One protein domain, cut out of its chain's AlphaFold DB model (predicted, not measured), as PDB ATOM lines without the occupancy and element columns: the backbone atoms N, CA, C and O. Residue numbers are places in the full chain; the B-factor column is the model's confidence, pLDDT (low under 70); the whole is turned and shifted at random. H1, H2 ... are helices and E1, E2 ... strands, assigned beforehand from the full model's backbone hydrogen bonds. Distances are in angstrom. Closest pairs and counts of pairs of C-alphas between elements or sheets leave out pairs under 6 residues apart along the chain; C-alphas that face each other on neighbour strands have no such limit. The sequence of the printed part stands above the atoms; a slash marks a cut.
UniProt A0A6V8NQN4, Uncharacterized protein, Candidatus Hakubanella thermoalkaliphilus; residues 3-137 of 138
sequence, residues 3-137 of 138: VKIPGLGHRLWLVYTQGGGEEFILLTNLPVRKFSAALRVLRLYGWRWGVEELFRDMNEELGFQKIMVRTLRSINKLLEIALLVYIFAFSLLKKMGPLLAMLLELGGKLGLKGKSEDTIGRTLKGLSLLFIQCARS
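This is residues 3 to 137 of the 138 residues of an uncharacterized protein of Candidatus Hakubanella thermoalkaliphilus (UniProt A0A6V8NQN4). Two lobes lie far apart and are joined by a helical neck: a small head, the hairpin E1 and E2 with H1 packed on it, and a helical lobe of H3, H4 and H5, reached through H2. In the helical lobe the long H3 crosses near the end of H2 and the start of H5, H4 crosses H5, and residues 131 to 137, of which 131 to 136 belong to H5, stick out. The printed part has 135 residues, with two named strands and then five named helices, in the order E1, E2, H1, H2, H3, H4, H5; the sheet is E1 - E2, antiparallel, and the class is mostly helix. The whole is loose, with a radius of gyration of the C-alphas of 20.1 A, and spans 64 by 45 by 27 A.

E1 is residues 12 to 18, 20.2 A long, beginning at C-alpha 12 (232.753, 177.774, 147.280), and E2 is residues 23 to 28, 16.2 A. H1 is residues 35 to 46, 16.6 A, and H2 is residues 49 to 61, 17.7 A. H3, residues 72 to 94, is the longest helix at 32.7 A, beginning at C-alpha 72 (209.337, 202.145, 157.203). H4 is residues 98 to 106, 12.4 A. H5 is residues 120 to 136, 24.5 A, ending at C-alpha 136 (185.560, 189.134, 177.268).

E1 and E2 form an antiparallel hairpin at 165 degrees, with N 13 and O 28 2.8 A apart and N 26 and O 15 2.8 A apart, within hydrogen-bond range. The closest C-alphas of E1 and H1 are those of Val 15 and Ala 38, 6.2 A apart. H1 and H2 meet only through their link, which is tight. H2 touches H5 with residues 57 to 61 alone, the same way at a shallow tilt of 20 degrees; the closest C-alphas are those of Asp 57 and Gly 121, 5.1 A. H3 touches H5, about perpendicular at 80 degrees, with residues 86 to 93 of H3 and 120 to 124 of H5 alone; the closest C-alphas are those of Phe 90 and Ile 120, 5.9 A. H4 touches H5, about perpendicular at 86 degrees, closest at the C-alphas of Leu 103 and Gly 126, 4.5 A. H2 and H3 are close but not clearly touching, with the C-alphas of Met 58 and Ala 82 closest at 6.9 A. Among the pairs that are apart are E1 and H3, and H1 and H5. In H1, H2, H3, H4 and H5 every O i to N i+4 pair is within hydrogen-bond range.

The two C-alphas farthest apart, those of Pro 6 and Ser 137, are 65.4 A apart. The printed part has no cut. The link from H4 to H5, residues 107 to 119, is long, and residues 110 to 116 stand free. The mean pLDDT of the printed part is 89.1; residues 20, 96 and 113 to 114 are under 70.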
ATOM      1  N   VAL A   3     234.072 175.173 143.649       89.88
ATOM      2  CA  VAL A   3     233.855 176.178 142.606       89.88
ATOM      3  C   VAL A   3     234.640 177.436 142.967       89.88
ATOM      4  O   VAL A   3     234.615 177.894 144.114       89.88
ATOM      5  N   LYS A   4     235.352 177.998 141.989       87.69
ATOM      6  CA  LYS A   4     236.037 179.287 142.114       87.69
ATOM      7  C   LYS A   4     235.300 180.302 141.251       87.69
ATOM      8  O   LYS A   4     235.194 180.106 140.046       87.69
ATOM      9  N   ILE A   5     234.799 181.365 141.871       88.12
ATOM     10  CA  ILE A   5     234.116 182.452 141.168       88.12
ATOM     11  C   ILE A   5     235.096 183.629 141.041       88.12
ATOM     12  O   ILE A   5     235.717 183.993 142.046       88.12
ATOM     13  N   PRO A   6     235.285 184.214 139.843       89.81
ATOM     14  CA  PRO A   6     236.106 185.411 139.676       89.81
ATOM     15  C   PRO A   6     235.648 186.544 140.607       89.81
ATOM     16  O   PRO A   6     234.455 186.776 140.764       89.81
ATOM     17  N   GLY A   7     236.592 187.229 141.254       88.94
ATOM     18  CA  GLY A   7     236.298 188.305 142.212       88.94
ATOM     19  C   GLY A   7     235.975 187.846 143.642       88.94
ATOM     20  O   GLY A   7     236.032 188.659 144.561       88.94
ATOM     21  N   LEU A   8     235.719 186.554 143.878       86.62
ATOM     22  CA  LEU A   8     235.561 186.005 145.229       86.62
ATOM     23  C   LEU A   8     236.911 185.522 145.782       86.62
ATOM     24  O   LEU A   8     237.548 184.620 145.236       86.62
ATOM     25  N   GLY A   9     237.335 186.106 146.909       89.44
ATOM     26  CA  GLY A   9     238.599 185.776 147.588       89.44
ATOM     27  C   GLY A   9     238.628 184.406 148.282       89.44
ATOM     28  O   GLY A   9     239.644 184.032 148.862       89.44
ATOM     29  N   HIS A  10     237.535 183.642 148.241       86.62
ATOM     30  CA  HIS A  10     237.423 182.327 148.870       86.62
ATOM     31  C   HIS A  10     236.731 181.314 147.949       86.62
ATOM     32  O   HIS A  10     236.010 181.669 147.018       86.62
ATOM     33  N   ARG A  11     236.983 180.022 148.195       89.88
ATOM     34  CA  ARG A  11     236.387 178.918 147.425       89.88
ATOM     35  C   ARG A  11     234.977 178.620 147.920       89.88
ATOM     36  O   ARG A  11     234.729 178.644 149.124       89.88
ATOM     37  N   LEU A  12     234.100 178.254 146.994       94.75
ATOM     38  CA  LEU A  12     232.753 177.774 147.280       94.75
ATOM     39  C   LEU A  12     232.634 176.293 146.927       94.75
ATOM     40  O   LEU A  12     233.522 175.701 146.313       94.75
ATOM     41  N   TRP A  13     231.531 175.686 147.332       95.69
ATOM     42  CA  TRP A  13     231.209 174.292 147.086       95.69
ATOM     43  C   TRP A  13     229.807 174.201 146.514       95.69
ATOM     44  O   TRP A  13     228.894 174.872 146.988       95.69
ATOM     45  N   LEU A  14     229.651 173.359 145.499       95.25
ATOM     46  CA  LEU A  14     228.360 173.060 144.899       95.25
ATOM     47  C   LEU A  14     227.859 171.706 145.400       95.25
ATOM     48  O   LEU A  14     228.595 170.709 145.349       95.25
ATOM     49  N   VAL A  15     226.613 171.701 145.871       94.19
ATOM     50  CA  VAL A  15     225.836 170.518 146.240       94.19
ATOM     51  C   VAL A  15     224.663 170.419 145.279       94.19
ATOM     52  O   VAL A  15     223.849 171.331 145.203       94.19
ATOM     53  N   TYR A  16     224.593 169.309 144.560       92.50
ATOM     54  CA  TYR A  16     223.453 168.959 143.726       92.50
ATOM     55  C   TYR A  16     222.674 167.836 144.407       92.50
ATOM     56  O   TYR A  16     223.283 166.913 144.955       92.50
ATOM     57  N   THR A  17     221.348 167.921 144.384       90.19
ATOM     58  CA  THR A  17     220.458 166.847 144.827       90.19
ATOM     59  C   THR A  17     219.330 166.660 143.827       90.19
ATOM     60  O   THR A  17     218.783 167.631 143.307       90.19
ATOM     61  N   GLN A  18     218.971 165.399 143.620       84.81
ATOM     62  CA  GLN A  18     217.853 164.969 142.798       84.81
ATOM     63  C   GLN A  18     217.022 164.002 143.643       84.81
ATOM     64  O   GLN A  18     217.522 162.956 144.059       84.81
ATOM     65  N   GLY A  19     215.790 164.386 143.982       70.44
ATOM     66  CA  GLY A  19     214.887 163.567 144.793       70.44
ATOM     67  C   GLY A  19     213.863 164.393 145.572       70.44
ATOM     68  O   GLY A  19     214.153 165.503 146.000       70.44
ATOM     69  N   GLY A  20     212.663 163.837 145.781       62.19
ATOM     70  CA  GLY A  20     211.585 164.512 146.519       62.19
ATOM     71  C   GLY A  20     210.706 165.454 145.686       62.19
ATOM     72  O   GLY A  20     209.969 166.240 146.265       62.19
ATOM     73  N   GLY A  21     210.762 165.363 144.352       71.44
ATOM     74  CA  GLY A  21     209.918 166.134 143.428       71.44
ATOM     75  C   GLY A  21     210.572 167.395 142.853       71.44
ATOM     76  O   GLY A  21     210.128 167.858 141.810       71.44
ATOM     77  N   GLU A  22     211.657 167.891 143.460       79.12
ATOM     78  CA  GLU A  22     212.421 169.047 142.970       79.12
ATOM     79  C   GLU A  22     213.935 168.786 142.975       79.12
ATOM     80  O   GLU A  22     214.463 168.017 143.783       79.12
ATOM     81  N   GLU A  23     214.636 169.437 142.050       90.06
ATOM     82  CA  GLU A  23     216.094 169.407 141.941       90.06
ATOM     83  C   GLU A  23     216.679 170.683 142.549       90.06
ATOM     84  O   GLU A  23     216.243 171.789 142.230       90.06
ATOM     85  N   PHE A  24     217.697 170.547 143.406       89.81
ATOM     86  CA  PHE A  24     218.369 171.707 143.996       89.81
ATOM     87  C   PHE A  24     219.849 171.739 143.635       89.81
ATOM     88  O   PHE A  24     220.578 170.759 143.809       89.81
ATOM     89  N   ILE A  25     220.304 172.921 143.216       93.62
ATOM     90  CA  ILE A  25     221.715 173.278 143.076       93.62
ATOM     91  C   ILE A  25     222.024 174.323 144.146       93.62
ATOM     92  O   ILE A  25     221.616 175.477 144.048       93.62
ATOM     93  N   LEU A  26     222.746 173.915 145.187       93.50
ATOM     94  CA  LEU A  26     223.103 174.772 146.312       93.50
ATOM     95  C   LEU A  26     224.574 175.163 146.239       93.50
ATOM     96  O   LEU A  26     225.459 174.306 146.174       93.50
ATOM     97  N   LEU A  27     224.833 176.464 146.321       94.88
ATOM     98  CA  LEU A  27     226.170 177.023 146.452       94.88
ATOM     99  C   LEU A  27     226.425 177.384 147.918       94.88
ATOM    100  O   LEU A  27     225.614 178.056 148.550       94.88
ATOM    101  N   THR A  28     227.543 176.931 148.480       93.88
ATOM    102  CA  THR A  28     227.856 177.149 149.896       93.88
ATOM    103  C   THR A  28     229.336 177.428 150.126       93.88
ATOM    104  O   THR A  28     230.206 176.904 149.435       93.88
ATOM    105  N   ASN A  29     229.639 178.248 151.130       93.81
ATOM    106  CA  ASN A  29     230.994 178.426 151.652       93.81
ATOM    107  C   ASN A  29     231.399 177.308 152.635       93.81
ATOM    108  O   ASN A  29     232.567 177.220 153.018       93.81
ATOM    109  N   LEU A  30     230.465 176.437 153.035       94.19
ATOM    110  CA  LEU A  30     230.750 175.294 153.896       94.19
ATOM    111  C   LEU A  30     231.523 174.218 153.115       94.19
ATOM    112  O   LEU A  30     231.077 173.806 152.046       94.19
ATOM    113  N   PRO A  31     232.657 173.707 153.628       93.75
ATOM    114  CA  PRO A  31     233.415 172.676 152.930       93.75
ATOM    115  C   PRO A  31     232.640 171.366 152.743       93.75
ATOM    116  O   PRO A  31     232.279 170.702 153.716       93.75
ATOM    117  N   VAL A  32     232.471 170.932 151.489       95.00
ATOM    118  CA  VAL A  32     231.777 169.678 151.141       95.00
ATOM    119  C   VAL A  32     232.763 168.652 150.589       95.00
ATOM    120  O   VAL A  32     232.924 168.494 149.381       95.00
ATOM    121  N   ARG A  33     233.446 167.944 151.496       92.50
ATOM    122  CA  ARG A  33     234.451 166.919 151.144       92.50
ATOM    123  C   ARG A  33     233.920 165.483 151.145       92.50
ATOM    124  O   ARG A  33     234.583 164.590 150.640       92.50
ATOM    125  N   LYS A  34     232.760 165.252 151.761       94.19
ATOM    126  CA  LYS A  34     232.155 163.928 151.954       94.19
ATOM    127  C   LYS A  34     230.635 164.027 151.938       94.19
ATOM    128  O   LYS A  34     230.089 165.093 152.222       94.19
ATOM    129  N   PHE A  35     229.965 162.912 151.671       92.50
ATOM    130  CA  PHE A  35     228.504 162.846 151.571       92.50
ATOM    131  C   PHE A  35     227.782 163.407 152.808       92.50
ATOM    132  O   PHE A  35     226.845 164.190 152.682       92.50
ATOM    133  N   SER A  36     228.277 163.119 154.016       94.94
ATOM    134  CA  SER A  36     227.695 163.663 155.252       94.94
ATOM    135  C   SER A  36     227.754 165.193 155.347       94.94
ATOM    136  O   SER A  36     226.863 165.802 155.939       94.94
ATOM    137  N   ALA A  37     228.753 165.836 154.734       95.25
ATOM    138  CA  ALA A  37     228.806 167.294 154.641       95.25
ATOM    139  C   ALA A  37     227.750 167.836 153.664       95.25
ATOM    140  O   ALA A  37     227.113 168.840 153.965       95.25
ATOM    141  N   ALA A  38     227.509 167.145 152.543       93.50
ATOM    142  CA  ALA A  38     226.449 167.507 151.602       93.50
ATOM    143  C   ALA A  38     225.061 167.389 152.254       93.50
ATOM    144  O   ALA A  38     224.271 168.328 152.188       93.50
ATOM    145  N   LEU A  39     224.802 166.298 152.988       93.00
ATOM    146  CA  LEU A  39     223.562 166.133 153.757       93.00
ATOM    147  C   LEU A  39     223.360 167.243 154.792       93.00
ATOM    148  O   LEU A  39     222.236 167.696 154.994       93.00
ATOM    149  N   ARG A  40     224.429 167.702 155.452       94.69
ATOM    150  CA  ARG A  40     224.343 168.828 156.391       94.69
ATOM    151  C   ARG A  40     223.917 170.116 155.686       94.69
ATOM    152  O   ARG A  40     223.065 170.820 156.217       94.69
ATOM    153  N   VAL A  41     224.488 170.416 154.519       95.00
ATOM    154  CA  VAL A  41     224.118 171.596 153.715       95.00
ATOM    155  C   VAL A  41     222.652 171.522 153.298       95.00
ATOM    156  O   VAL A  41     221.928 172.492 153.489       95.00
ATOM    157  N   LEU A  42     222.196 170.360 152.819       91.94
ATOM    158  CA  LEU A  42     220.792 170.139 152.462       91.94
ATOM    159  C   LEU A  42     219.858 170.347 153.654       91.94
ATOM    160  O   LEU A  42     218.871 171.066 153.539       91.94
ATOM    161  N   ARG A  43     220.195 169.782 154.822       91.19
ATOM    162  CA  ARG A  43     219.419 170.003 156.048       91.19
ATOM    163  C   ARG A  43     219.350 171.481 156.383       91.19
ATOM    164  O   ARG A  43     218.249 171.957 156.584       91.19
ATOM    165  N   LEU A  44     220.480 172.194 156.405       92.88
ATOM    166  CA  LEU A  44     220.525 173.635 156.687       92.88
ATOM    167  C   LEU A  44     219.679 174.444 155.700       92.88
ATOM    168  O   LEU A  44     218.943 175.325 156.125       92.88
ATOM    169  N   TYR A  45     219.736 174.117 154.407       91.94
ATOM    170  CA  TYR A  45     218.877 174.745 153.406       91.94
ATOM    171  C   TYR A  45     217.391 174.469 153.668       91.94
ATOM    172  O   TYR A  45     216.574 175.363 153.499       91.94
ATOM    173  N   GLY A  46     217.038 173.285 154.175       88.00
ATOM    174  CA  GLY A  46     215.668 172.967 154.588       88.00
ATOM    175  C   GLY A  46     215.100 173.911 155.656       88.00
ATOM    176  O   GLY A  46     213.907 174.197 155.636       88.00
ATOM    177  N   TRP A  47     215.936 174.485 156.534       88.81
ATOM    178  CA  TRP A  47     215.482 175.484 157.516       88.81
ATOM    179  C   TRP A  47     214.999 176.785 156.860       88.81
ATOM    180  O   TRP A  47     214.277 177.545 157.500       88.81
ATOM    181  N   ARG A  48     215.340 177.034 155.584       90.19
ATOM    182  CA  ARG A  48     214.844 178.178 154.803       90.19
ATOM    183  C   ARG A  48     213.317 178.223 154.777       90.19
ATOM    184  O   ARG A  48     212.756 179.309 154.878       90.19
ATOM    185  N   TRP A  49     212.657 177.064 154.702       88.19
ATOM    186  CA  TRP A  49     211.193 176.974 154.713       88.19
ATOM    187  C   TRP A  49     210.576 177.564 155.988       88.19
ATOM    188  O   TRP A  49     209.496 178.145 155.943       88.19
ATOM    189  N   GLY A  50     211.294 177.507 157.115       88.62
ATOM    190  CA  GLY A  50     210.842 178.106 158.370       88.62
ATOM    191  C   GLY A  50     210.623 179.621 158.281       88.62
ATOM    192  O   GLY A  50     209.803 180.162 159.014       88.62
ATOM    193  N   VAL A  51     211.304 180.317 157.362       89.12
ATOM    194  CA  VAL A  51     211.077 181.752 157.120       89.12
ATOM    195  C   VAL A  51     209.735 181.988 156.420       89.12
ATOM    196  O   VAL A  51     209.020 182.923 156.765       89.12
ATOM    197  N   GLU A  52     209.371 181.146 155.454       91.06
ATOM    198  CA  GLU A  52     208.074 181.240 154.773       91.06
ATOM    199  C   GLU A  52     206.928 180.902 155.730       91.06
ATOM    200  O   GLU A  52     205.917 181.601 155.758       91.06
ATOM    201  N   GLU A  53     207.121 179.884 156.570       90.69
ATOM    202  CA  GLU A  53     206.178 179.527 157.628       90.69
ATOM    203  C   GLU A  53     205.986 180.667 158.636       90.69
ATOM    204  O   GLU A  53     204.848 181.017 158.937       90.69
ATOM    205  N   LEU A  54     207.068 181.319 159.078       91.62
ATOM    206  CA  LEU A  54     207.005 182.522 159.913       91.62
ATOM    207  C   LEU A  54     206.122 183.607 159.284       91.62
ATOM    208  O   LEU A  54     205.228 184.131 159.945       91.62
ATOM    209  N   PHE A  55     206.361 183.954 158.016       91.38
ATOM    210  CA  PHE A  55     205.579 184.991 157.340       91.38
ATOM    211  C   PHE A  55     204.117 184.588 157.148       91.38
ATOM    212  O   PHE A  55     203.234 185.429 157.321       91.38
ATOM    213  N   ARG A  56     203.844 183.320 156.817       92.88
ATOM    214  CA  ARG A  56     202.478 182.797 156.732       92.88
ATOM    215  C   ARG A  56     201.764 182.945 158.072       92.88
ATOM    216  O   ARG A  56     200.716 183.578 158.123       92.88
ATOM    217  N   ASP A  57     202.366 182.446 159.147       92.88
ATOM    218  CA  ASP A  57     201.788 182.477 160.490       92.88
ATOM    219  C   ASP A  57     201.577 183.927 160.976       92.88
ATOM    220  O   ASP A  57     200.539 184.249 161.551       92.88
ATOM    221  N   MET A  58     202.517 184.843 160.702       91.00
ATOM    222  CA  MET A  58     202.343 186.273 160.998       91.00
ATOM    223  C   MET A  58     201.136 186.873 160.265       91.00
ATOM    224  O   MET A  58     200.379 187.661 160.836       91.00
ATOM    225  N   ASN A  59     200.939 186.521 158.998       90.38
ATOM    226  CA  ASN A  59     199.827 187.047 158.214       90.38
ATOM    227  C   ASN A  59     198.487 186.446 158.652       90.38
ATOM    228  O   ASN A  59     197.525 187.192 158.838       90.38
ATOM    229  N   GLU A  60     198.431 185.126 158.828       91.06
ATOM    230  CA  GLU A  60     197.206 184.381 159.127       91.06
ATOM    231  C   GLU A  60     196.761 184.557 160.585       91.06
ATOM    232  O   GLU A  60     195.598 184.880 160.828       91.06
ATOM    233  N   GLU A  61     197.679 184.424 161.547       90.50
ATOM    234  CA  GLU A  61     197.341 184.364 162.977       90.50
ATOM    235  C   GLU A  61     197.473 185.717 163.688       90.50
ATOM    236  O   GLU A  61     196.721 186.005 164.619       90.50
ATOM    237  N   LEU A  62     198.399 186.577 163.244       86.44
ATOM    238  CA  LEU A  62     198.588 187.922 163.813       86.44
ATOM    239  C   LEU A  62     197.957 189.030 162.959       86.44
ATOM    240  O   LEU A  62     197.959 190.194 163.360       86.44
ATOM    241  N   GLY A  63     197.414 188.695 161.783       88.12
ATOM    242  CA  GLY A  63     196.759 189.661 160.903       88.12
ATOM    243  C   GLY A  63     197.703 190.742 160.376       88.12
ATOM    244  O   GLY A  63     197.250 191.851 160.100       88.12
ATOM    245  N   PHE A  64     198.999 190.445 160.243       87.75
ATOM    246  CA  PHE A  64     200.041 191.439 159.969       87.75
ATOM    247  C   PHE A  64     199.753 192.306 158.729       87.75
ATOM    248  O   PHE A  64     199.892 193.525 158.779       87.75
ATOM    249  N   GLN A  65     199.247 191.710 157.644       86.81
ATOM    250  CA  GLN A  65     198.860 192.426 156.415       86.81
ATOM    251  C   GLN A  65     197.660 193.373 156.571       86.81
ATOM    252  O   GLN A  65     197.448 194.237 155.723       86.81
ATOM    253  N   LYS A  66     196.865 193.233 157.635       91.06
ATOM    254  CA  LYS A  66     195.707 194.101 157.901       91.06
ATOM    255  C   LYS A  66     196.114 195.406 158.590       91.06
ATOM    256  O   LYS A  66     195.323 196.346 158.642       91.06
ATOM    257  N   ILE A  67     197.333 195.473 159.123       90.06
ATOM    258  CA  ILE A  67     197.837 196.630 159.858       90.06
ATOM    259  C   ILE A  67     198.534 197.568 158.872       90.06
ATOM    260  O   ILE A  67     199.647 197.314 158.416       90.06
ATOM    261  N   MET A  68     197.886 198.687 158.555       90.94
ATOM    262  CA  MET A  68     198.455 199.703 157.670       90.94
ATOM    263  C   MET A  68     199.209 200.763 158.472       90.94
ATOM    264  O   MET A  68     198.624 201.518 159.248       90.94
ATOM    265  N   VAL A  69     200.516 200.865 158.240       93.12
ATOM    266  CA  VAL A  69     201.382 201.905 158.811       93.12
ATOM    267  C   VAL A  69     202.050 202.710 157.697       93.12
ATOM    268  O   VAL A  69     202.287 202.205 156.606       93.12
ATOM    269  N   ARG A  70     202.352 203.988 157.955       94.88
ATOM    270  CA  ARG A  70     202.775 204.941 156.908       94.88
ATOM    271  C   ARG A  70     204.286 205.100 156.738       94.88
ATOM    272  O   ARG A  70     204.715 205.781 155.815       94.88
ATOM    273  N   THR A  71     205.100 204.542 157.634       96.69
ATOM    274  CA  THR A  71     206.560 204.740 157.607       96.69
ATOM    275  C   THR A  71     207.301 203.421 157.731       96.69
ATOM    276  O   THR A  71     206.869 202.540 158.475       96.69
ATOM    277  N   LEU A  72     208.463 203.315 157.081       95.56
ATOM    278  CA  LEU A  72     209.337 202.145 157.203       95.56
ATOM    279  C   LEU A  72     209.743 201.883 158.659       95.56
ATOM    280  O   LEU A  72     209.779 200.740 159.098       95.56
ATOM    281  N   ARG A  73     209.964 202.940 159.449       97.50
ATOM    282  CA  ARG A  73     210.244 202.811 160.885       97.50
ATOM    283  C   ARG A  73     209.094 202.126 161.628       97.50
ATOM    284  O   ARG A  73     209.344 201.299 162.496       97.50
ATOM    285  N   SER A  74     207.849 202.469 161.306       96.06
ATOM    286  CA  SER A  74     206.669 201.823 161.888       96.06
ATOM    287  C   SER A  74     206.516 200.377 161.412       96.06
ATOM    288  O   SER A  74     206.180 199.528 162.230       96.06
ATOM    289  N   ILE A  75     206.803 200.089 160.135       93.62
ATOM    290  CA  ILE A  75     206.807 198.717 159.592       93.62
ATOM    291  C   ILE A  75     207.826 197.862 160.350       93.62
ATOM    292  O   ILE A  75     207.485 196.788 160.836       93.62
ATOM    293  N   ASN A  76     209.050 198.368 160.523       94.81
ATOM    294  CA  ASN A  76     210.116 197.659 161.228       94.81
ATOM    295  C   ASN A  76     209.742 197.383 162.687       94.81
ATOM    296  O   ASN A  76     209.890 196.259 163.144       94.81
ATOM    297  N   LYS A  77     209.173 198.366 163.396       95.38
ATOM    298  CA  LYS A  77     208.689 198.161 164.771       95.38
ATOM    299  C   LYS A  77     207.587 197.107 164.857       95.38
ATOM    300  O   LYS A  77     207.578 196.304 165.784       95.38
ATOM    301  N   LEU A  78     206.648 197.116 163.913       93.62
ATOM    302  CA  LEU A  78     205.585 196.117 163.874       93.62
ATOM    303  C   LEU A  78     206.171 194.715 163.655       93.62
ATOM    304  O   LEU A  78     205.796 193.777 164.355       93.62
ATOM    305  N   LEU A  79     207.133 194.594 162.735       92.81
ATOM    306  CA  LEU A  79     207.854 193.350 162.479       92.81
ATOM    307  C   LEU A  79     208.628 192.876 163.717       92.81
ATOM    308  O   LEU A  79     208.546 191.703 164.064       92.81
ATOM    309  N   GLU A  80     209.331 193.772 164.411       95.00
ATOM    310  CA  GLU A  80     210.045 193.467 165.660       95.00
ATOM    311  C   GLU A  80     209.100 192.898 166.728       95.00
ATOM    312  O   GLU A  80     209.401 191.871 167.336       95.00
ATOM    313  N   ILE A  81     207.927 193.509 166.917       93.44
ATOM    314  CA  ILE A  81     206.911 193.014 167.858       93.44
ATOM    315  C   ILE A  81     206.407 191.630 167.435       93.44
ATOM    316  O   ILE A  81     206.337 190.722 168.264       93.44
ATOM    317  N   ALA A  82     206.091 191.437 166.152       91.75
ATOM    318  CA  ALA A  82     205.640 190.145 165.642       91.75
ATOM    319  C   ALA A  82     206.705 189.049 165.823       91.75
ATOM    320  O   ALA A  82     206.377 187.928 166.212       91.75
ATOM    321  N   LEU A  83     207.986 189.374 165.622       94.19
ATOM    322  CA  LEU A  83     209.102 188.457 165.866       94.19
ATOM    323  C   LEU A  83     209.213 188.078 167.346       94.19
ATOM    324  O   LEU A  83     209.412 186.904 167.652       94.19
ATOM    325  N   LEU A  84     209.043 189.031 168.269       95.12
ATOM    326  CA  LEU A  84     209.039 188.746 169.709       95.12
ATOM    327  C   LEU A  84     207.909 187.785 170.094       95.12
ATOM    328  O   LEU A  84     208.145 186.817 170.819       95.12
ATOM    329  N   VAL A  85     206.702 188.010 169.570       92.31
ATOM    330  CA  VAL A  85     205.547 187.124 169.787       92.31
ATOM    331  C   VAL A  85     205.818 185.725 169.224       92.31
ATOM    332  O   VAL A  85     205.548 184.725 169.892       92.31
ATOM    333  N   TYR A  86     206.416 185.634 168.036       92.88
ATOM    334  CA  TYR A  86     206.761 184.352 167.424       92.88
ATOM    335  C   TYR A  86     207.824 183.586 168.223       92.88
ATOM    336  O   TYR A  86     207.672 182.391 168.475       92.88
ATOM    337  N   ILE A  87     208.878 184.268 168.686       92.56
ATOM    338  CA  ILE A  87     209.918 183.681 169.549       92.56
ATOM    339  C   ILE A  87     209.307 183.186 170.862       92.56
ATOM    340  O   ILE A  87     209.653 182.100 171.335       92.56
ATOM    341  N   PHE A  88     208.377 183.947 171.440       91.56
ATOM    342  CA  PHE A  88     207.656 183.529 172.634       91.56
ATOM    343  C   PHE A  88     206.851 182.245 172.385       91.56
ATOM    344  O   PHE A  88     207.026 181.275 173.125       91.56
ATOM    345  N   ALA A  89     206.057 182.181 171.313       90.62
ATOM    346  CA  ALA A  89     205.307 180.976 170.951       90.62
ATOM    347  C   ALA A  89     206.227 179.773 170.678       90.62
ATOM    348  O   ALA A  89     205.976 178.671 171.168       90.62
ATOM    349  N   PHE A  90     207.350 179.987 169.992       89.38
ATOM    350  CA  PHE A  90     208.369 178.959 169.788       89.38
ATOM    351  C   PHE A  90     208.960 178.448 171.111       89.38
ATOM    352  O   PHE A  90     209.193 177.248 171.279       89.38
ATOM    353  N   SER A  91     209.182 179.341 172.078       90.19
ATOM    354  CA  SER A  91     209.677 178.963 173.405       90.19
ATOM    355  C   SER A  91     208.667 178.115 174.189       90.19
ATOM    356  O   SER A  91     209.073 177.193 174.899       90.19
ATOM    357  N   LEU A  92     207.364 178.376 174.026       86.94
ATOM    358  CA  LEU A  92     206.296 177.571 174.622       86.94
ATOM    359  C   LEU A  92     206.242 176.177 174.006       86.94
ATOM    360  O   LEU A  92     206.182 175.195 174.742       86.94
ATOM    361  N   LEU A  93     206.349 176.093 172.676       85.81
ATOM    362  CA  LEU A  93     206.374 174.826 171.948       85.81
ATOM    363  C   LEU A  93     207.501 173.905 172.451       85.81
ATOM    364  O   LEU A  93     207.303 172.706 172.625       85.81
ATOM    365  N   LYS A  94     208.671 174.473 172.773       83.25
ATOM    366  CA  LYS A  94     209.809 173.718 173.325       83.25
ATOM    367  C   LYS A  94     209.618 173.221 174.756       83.25
ATOM    368  O   LYS A  94     210.237 172.228 175.123       83.25
ATOM    369  N   LYS A  95     208.828 173.914 175.580       78.81
ATOM    370  CA  LYS A  95     208.684 173.590 177.009       78.81
ATOM    371  C   LYS A  95     207.777 172.384 177.284       78.81
ATOM    372  O   LYS A  95     207.714 171.992 178.440       78.81
ATOM    373  N   MET A  96     207.127 171.813 176.259       65.75
ATOM    374  CA  MET A  96     206.313 170.582 176.300       65.75
ATOM    375  C   MET A  96     205.566 170.381 177.631       65.75
ATOM    376  O   MET A  96     206.010 169.636 178.501       65.75
ATOM    377  N   GLY A  97     204.423 171.053 177.794       82.75
ATOM    378  CA  GLY A  97     203.639 170.999 179.031       82.75
ATOM    379  C   GLY A  97     202.125 171.010 178.806       82.75
ATOM    380  O   GLY A  97     201.672 171.205 177.677       82.75
ATOM    381  N   PRO A  98     201.327 170.848 179.879       85.88
ATOM    382  CA  PRO A  98     199.864 170.799 179.793       85.88
ATOM    383  C   PRO A  98     199.264 172.080 179.200       85.88
ATOM    384  O   PRO A  98     198.312 172.018 178.429       85.88
ATOM    385  N   LEU A  99     199.874 173.238 179.480       85.12
ATOM    386  CA  LEU A  99     199.483 174.508 178.865       85.12
ATOM    387  C   LEU A  99     199.657 174.483 177.341       85.12
ATOM    388  O   LEU A  99     198.784 174.948 176.620       85.12
ATOM    389  N   LEU A 100     200.766 173.931 176.838       87.94
ATOM    390  CA  LEU A 100     200.998 173.832 175.399       87.94
ATOM    391  C   LEU A 100     199.963 172.916 174.738       87.94
ATOM    392  O   LEU A 100     199.450 173.263 173.680       87.94
ATOM    393  N   ALA A 101     199.638 171.780 175.360       88.38
ATOM    394  CA  ALA A 101     198.612 170.873 174.849       88.38
ATOM    395  C   ALA A 101     197.252 171.580 174.726       88.38
ATOM    396  O   ALA A 101     196.659 171.568 173.651       88.38
ATOM    397  N   MET A 102     196.837 172.293 175.777       88.12
ATOM    398  CA  MET A 102     195.611 173.095 175.773       88.12
ATOM    399  C   MET A 102     195.630 174.176 174.683       88.12
ATOM    400  O   MET A 102     194.653 174.344 173.961       88.12
ATOM    401  N   LEU A 103     196.743 174.902 174.529       91.19
ATOM    402  CA  LEU A 103     196.876 175.926 173.489       91.19
ATOM    403  C   LEU A 103     196.795 175.329 172.080       91.19
ATOM    404  O   LEU A 103     196.170 175.921 171.207       91.19
ATOM    405  N   LEU A 104     197.396 174.164 171.847       91.94
ATOM    406  CA  LEU A 104     197.328 173.482 170.555       91.94
ATOM    407  C   LEU A 104     195.911 172.980 170.253       91.94
ATOM    408  O   LEU A 104     195.460 173.104 169.116       91.94
ATOM    409  N   GLU A 105     195.200 172.453 171.252       91.31
ATOM    410  CA  GLU A 105     193.789 172.062 171.131       91.31
ATOM    411  C   GLU A 105     192.901 173.266 170.804       91.31
ATOM    412  O   GLU A 105     192.167 173.230 169.817       91.31
ATOM    413  N   LEU A 106     193.041 174.372 171.544       91.00
ATOM    414  CA  LEU A 106     192.363 175.640 171.240       91.00
ATOM    415  C   LEU A 106     192.725 176.160 169.841       91.00
ATOM    416  O   LEU A 106     191.877 176.687 169.126       91.00
ATOM    417  N   GLY A 107     193.979 175.971 169.429       89.75
ATOM    418  CA  GLY A 107     194.483 176.278 168.093       89.75
ATOM    419  C   GLY A 107     193.976 175.345 166.986       89.75
ATOM    420  O   GLY A 107     194.309 175.559 165.818       89.75
ATOM    421  N   GLY A 108     193.168 174.331 167.311       90.38
ATOM    422  CA  GLY A 108     192.552 173.419 166.347       90.38
ATOM    423  C   GLY A 108     193.401 172.197 165.992       90.38
ATOM    424  O   GLY A 108     193.373 171.741 164.849       90.38
ATOM    425  N   LYS A 109     194.195 171.676 166.934       89.12
ATOM    426  CA  LYS A 109     194.824 170.352 166.806       89.12
ATOM    427  C   LYS A 109     193.744 169.261 166.807       89.12
ATOM    428  O   LYS A 109     192.915 169.226 167.710       89.12
ATOM    429  N   LEU A 110     193.760 168.375 165.806       84.25
ATOM    430  CA  LEU A 110     192.728 167.345 165.600       84.25
ATOM    431  C   LEU A 110     193.184 165.928 165.990       84.25
ATOM    432  O   LEU A 110     192.368 165.013 166.047       84.25
ATOM    433  N   GLY A 111     194.478 165.723 166.246       82.38
ATOM    434  CA  GLY A 111     195.049 164.419 166.588       82.38
ATOM    435  C   GLY A 111     195.200 163.482 165.387       82.38
ATOM    436  O   GLY A 111     195.204 162.259 165.551       82.38
ATOM    437  N   LEU A 112     195.309 164.024 164.170       78.62
ATOM    438  CA  LEU A 112     195.388 163.213 162.954       78.62
ATOM    439  C   LEU A 112     196.721 162.454 162.879       78.62
ATOM    440  O   LEU A 112     197.802 163.047 162.887       78.62
ATOM    441  N   LYS A 113     196.650 161.122 162.749       66.00
ATOM    442  CA  LYS A 113     197.844 160.275 162.605       66.00
ATOM    443  C   LYS A 113     198.640 160.670 161.356       66.00
ATOM    444  O   LYS A 113     198.101 160.712 160.255       66.00
ATOM    445  N   GLY A 114     199.938 160.913 161.536       64.38
ATOM    446  CA  GLY A 114     200.887 161.155 160.444       64.38
ATOM    447  C   GLY A 114     201.096 162.619 160.047       64.38
ATOM    448  O   GLY A 114     201.934 162.875 159.184       64.38
ATOM    449  N   LYS A 115     200.411 163.588 160.671       70.06
ATOM    450  CA  LYS A 115     200.712 165.019 160.501       70.06
ATOM    451  C   LYS A 115     201.316 165.601 161.774       70.06
ATOM    452  O   LYS A 115     200.809 165.378 162.867       70.06
ATOM    453  N   SER A 116     202.395 166.370 161.624       72.75
ATOM    454  CA  SER A 116     202.885 167.222 162.709       72.75
ATOM    455  C   SER A 116     201.904 168.381 162.876       72.75
ATOM    456  O   SER A 116     201.804 169.253 162.013       72.75
ATOM    457  N   GLU A 117     201.113 168.339 163.943       78.88
ATOM    458  CA  GLU A 117     200.151 169.399 164.270       78.88
ATOM    459  C   GLU A 117     200.686 170.375 165.321       78.88
ATOM    460  O   GLU A 117     200.113 171.445 165.507       78.88
ATOM    461  N   ASP A 118     201.812 170.047 165.951       85.31
ATOM    462  CA  ASP A 118     202.461 170.854 166.982       85.31
ATOM    463  C   ASP A 118     203.254 171.990 166.322       85.31
ATOM    464  O   ASP A 118     204.485 171.993 166.291       85.31
ATOM    465  N   THR A 119     202.530 172.934 165.721       89.50
ATOM    466  CA  THR A 119     203.095 174.055 164.966       89.50
ATOM    467  C   THR A 119     203.048 175.358 165.758       89.50
ATOM    468  O   THR A 119     202.221 175.555 166.659       89.50
ATOM    469  N   ILE A 120     203.940 176.283 165.400       90.50
ATOM    470  CA  ILE A 120     203.994 177.615 166.012       90.50
ATOM    471  C   ILE A 120     202.711 178.386 165.688       90.50
ATOM    472  O   ILE A 120     202.090 178.905 166.612       90.50
ATOM    473  N   GLY A 121     202.245 178.360 164.434       91.31
ATOM    474  CA  GLY A 121     200.957 178.935 164.034       91.31
ATOM    475  C   GLY A 121     199.776 178.481 164.899       91.31
ATOM    476  O   GLY A 121     199.047 179.318 165.422       91.31
ATOM    477  N   ARG A 122     199.625 177.176 165.185       91.50
ATOM    478  CA  ARG A 122     198.542 176.706 166.077       91.50
ATOM    479  C   ARG A 122     198.705 177.191 167.513       91.50
ATOM    480  O   ARG A 122     197.716 177.520 168.161       91.50
ATOM    481  N   THR A 123     199.940 177.275 168.002       92.81
ATOM    482  CA  THR A 123     200.221 177.829 169.333       92.81
ATOM    483  C   THR A 123     199.848 179.315 169.394       92.81
ATOM    484  O   THR A 123     199.218 179.751 170.356       92.81
ATOM    485  N   LEU A 124     200.179 180.089 168.355       93.44
ATOM    486  CA  LEU A 124     199.796 181.497 168.218       93.44
ATOM    487  C   LEU A 124     198.278 181.670 168.152       93.44
ATOM    488  O   LEU A 124     197.732 182.519 168.856       93.44
ATOM    489  N   LYS A 125     197.596 180.828 167.376       92.56
ATOM    490  CA  LYS A 125     196.136 180.810 167.286       92.56
ATOM    491  C   LYS A 125     195.480 180.546 168.635       92.56
ATOM    492  O   LYS A 125     194.597 181.293 169.050       92.56
ATOM    493  N   GLY A 126     195.944 179.516 169.344       92.50
ATOM    494  CA  GLY A 126     195.468 179.179 170.683       92.50
ATOM    495  C   GLY A 126     195.669 180.319 171.681       92.50
ATOM    496  O   GLY A 126     194.748 180.650 172.424       92.50
ATOM    497  N   LEU A 127     196.838 180.971 171.657       91.31
ATOM    498  CA  LEU A 127     197.117 182.151 172.484       91.31
ATOM    499  C   LEU A 127     196.178 183.313 172.153       91.31
ATOM    500  O   LEU A 127     195.617 183.922 173.061       91.31
ATOM    501  N   SER A 128     195.991 183.612 170.866       90.25
ATOM    502  CA  SER A 128     195.098 184.676 170.400       90.25
ATOM    503  C   SER A 128     193.666 184.457 170.900       90.25
ATOM    504  O   SER A 128     193.069 185.351 171.499       90.25
ATOM    505  N   LEU A 129     193.144 183.234 170.755       90.75
ATOM    506  CA  LEU A 129     191.814 182.864 171.241       90.75
ATOM    507  C   LEU A 129     191.697 182.952 172.764       90.75
ATOM    508  O   LEU A 129     190.701 183.474 173.265       90.75
ATOM    509  N   LEU A 130     192.714 182.493 173.498       90.75
ATOM    510  CA  LEU A 130     192.755 182.598 174.955       90.75
ATOM    511  C   LEU A 130     192.674 184.062 175.408       90.75
ATOM    512  O   LEU A 130     191.847 184.395 176.252       90.75
ATOM    513  N   PHE A 131     193.483 184.951 174.823       88.06
ATOM    514  CA  PHE A 131     193.464 186.372 175.171       88.06
ATOM    515  C   PHE A 131     192.135 187.044 174.831       88.06
ATOM    516  O   PHE A 131     191.629 187.821 175.639       88.06
ATOM    517  N   ILE A 132     191.543 186.727 173.675       88.62
ATOM    518  CA  ILE A 132     190.213 187.228 173.303       88.62
ATOM    519  C   ILE A 132     189.169 186.783 174.328       88.62
ATOM    520  O   ILE A 132     188.304 187.575 174.699       88.62
ATOM    521  N   GLN A 133     189.246 185.538 174.798       89.75
ATOM    522  CA  GLN A 133     188.320 185.022 175.796       89.75
ATOM    523  C   GLN A 133     188.504 185.718 177.147       89.75
ATOM    524  O   GLN A 133     187.522 186.182 177.716       89.75
ATOM    525  N   CYS A 134     189.744 185.867 177.623       88.31
ATOM    526  CA  CYS A 134     190.040 186.589 178.861       88.31
ATOM    527  C   CYS A 134     189.590 188.054 178.802       88.31
ATOM    528  O   CYS A 134     189.060 188.562 179.780       88.31
ATOM    529  N   ALA A 135     189.748 188.722 177.656       87.69
ATOM    530  CA  ALA A 135     189.304 190.104 177.471       87.69
ATOM    531  C   ALA A 135     187.772 190.262 177.462       87.69
ATOM    532  O   ALA A 135     187.268 191.371 177.617       87.69
ATOM    533  N   ARG A 136     187.030 189.170 177.242       83.56
ATOM    534  CA  ARG A 136     185.560 189.134 177.268       83.56
ATOM    535  C   ARG A 136     184.994 188.683 178.611       83.56
ATOM    536  O   ARG A 136     183.788 188.804 178.812       83.56
ATOM    537  N   SER A 137     185.821 188.128 179.493       70.06
ATOM    538  CA  SER A 137     185.408 187.774 180.847       70.06
ATOM    539  C   SER A 137     185.290 189.056 181.691       70.06
ATOM    540  O   SER A 137     186.242 189.835 181.689       70.06
TER     541      SER A 137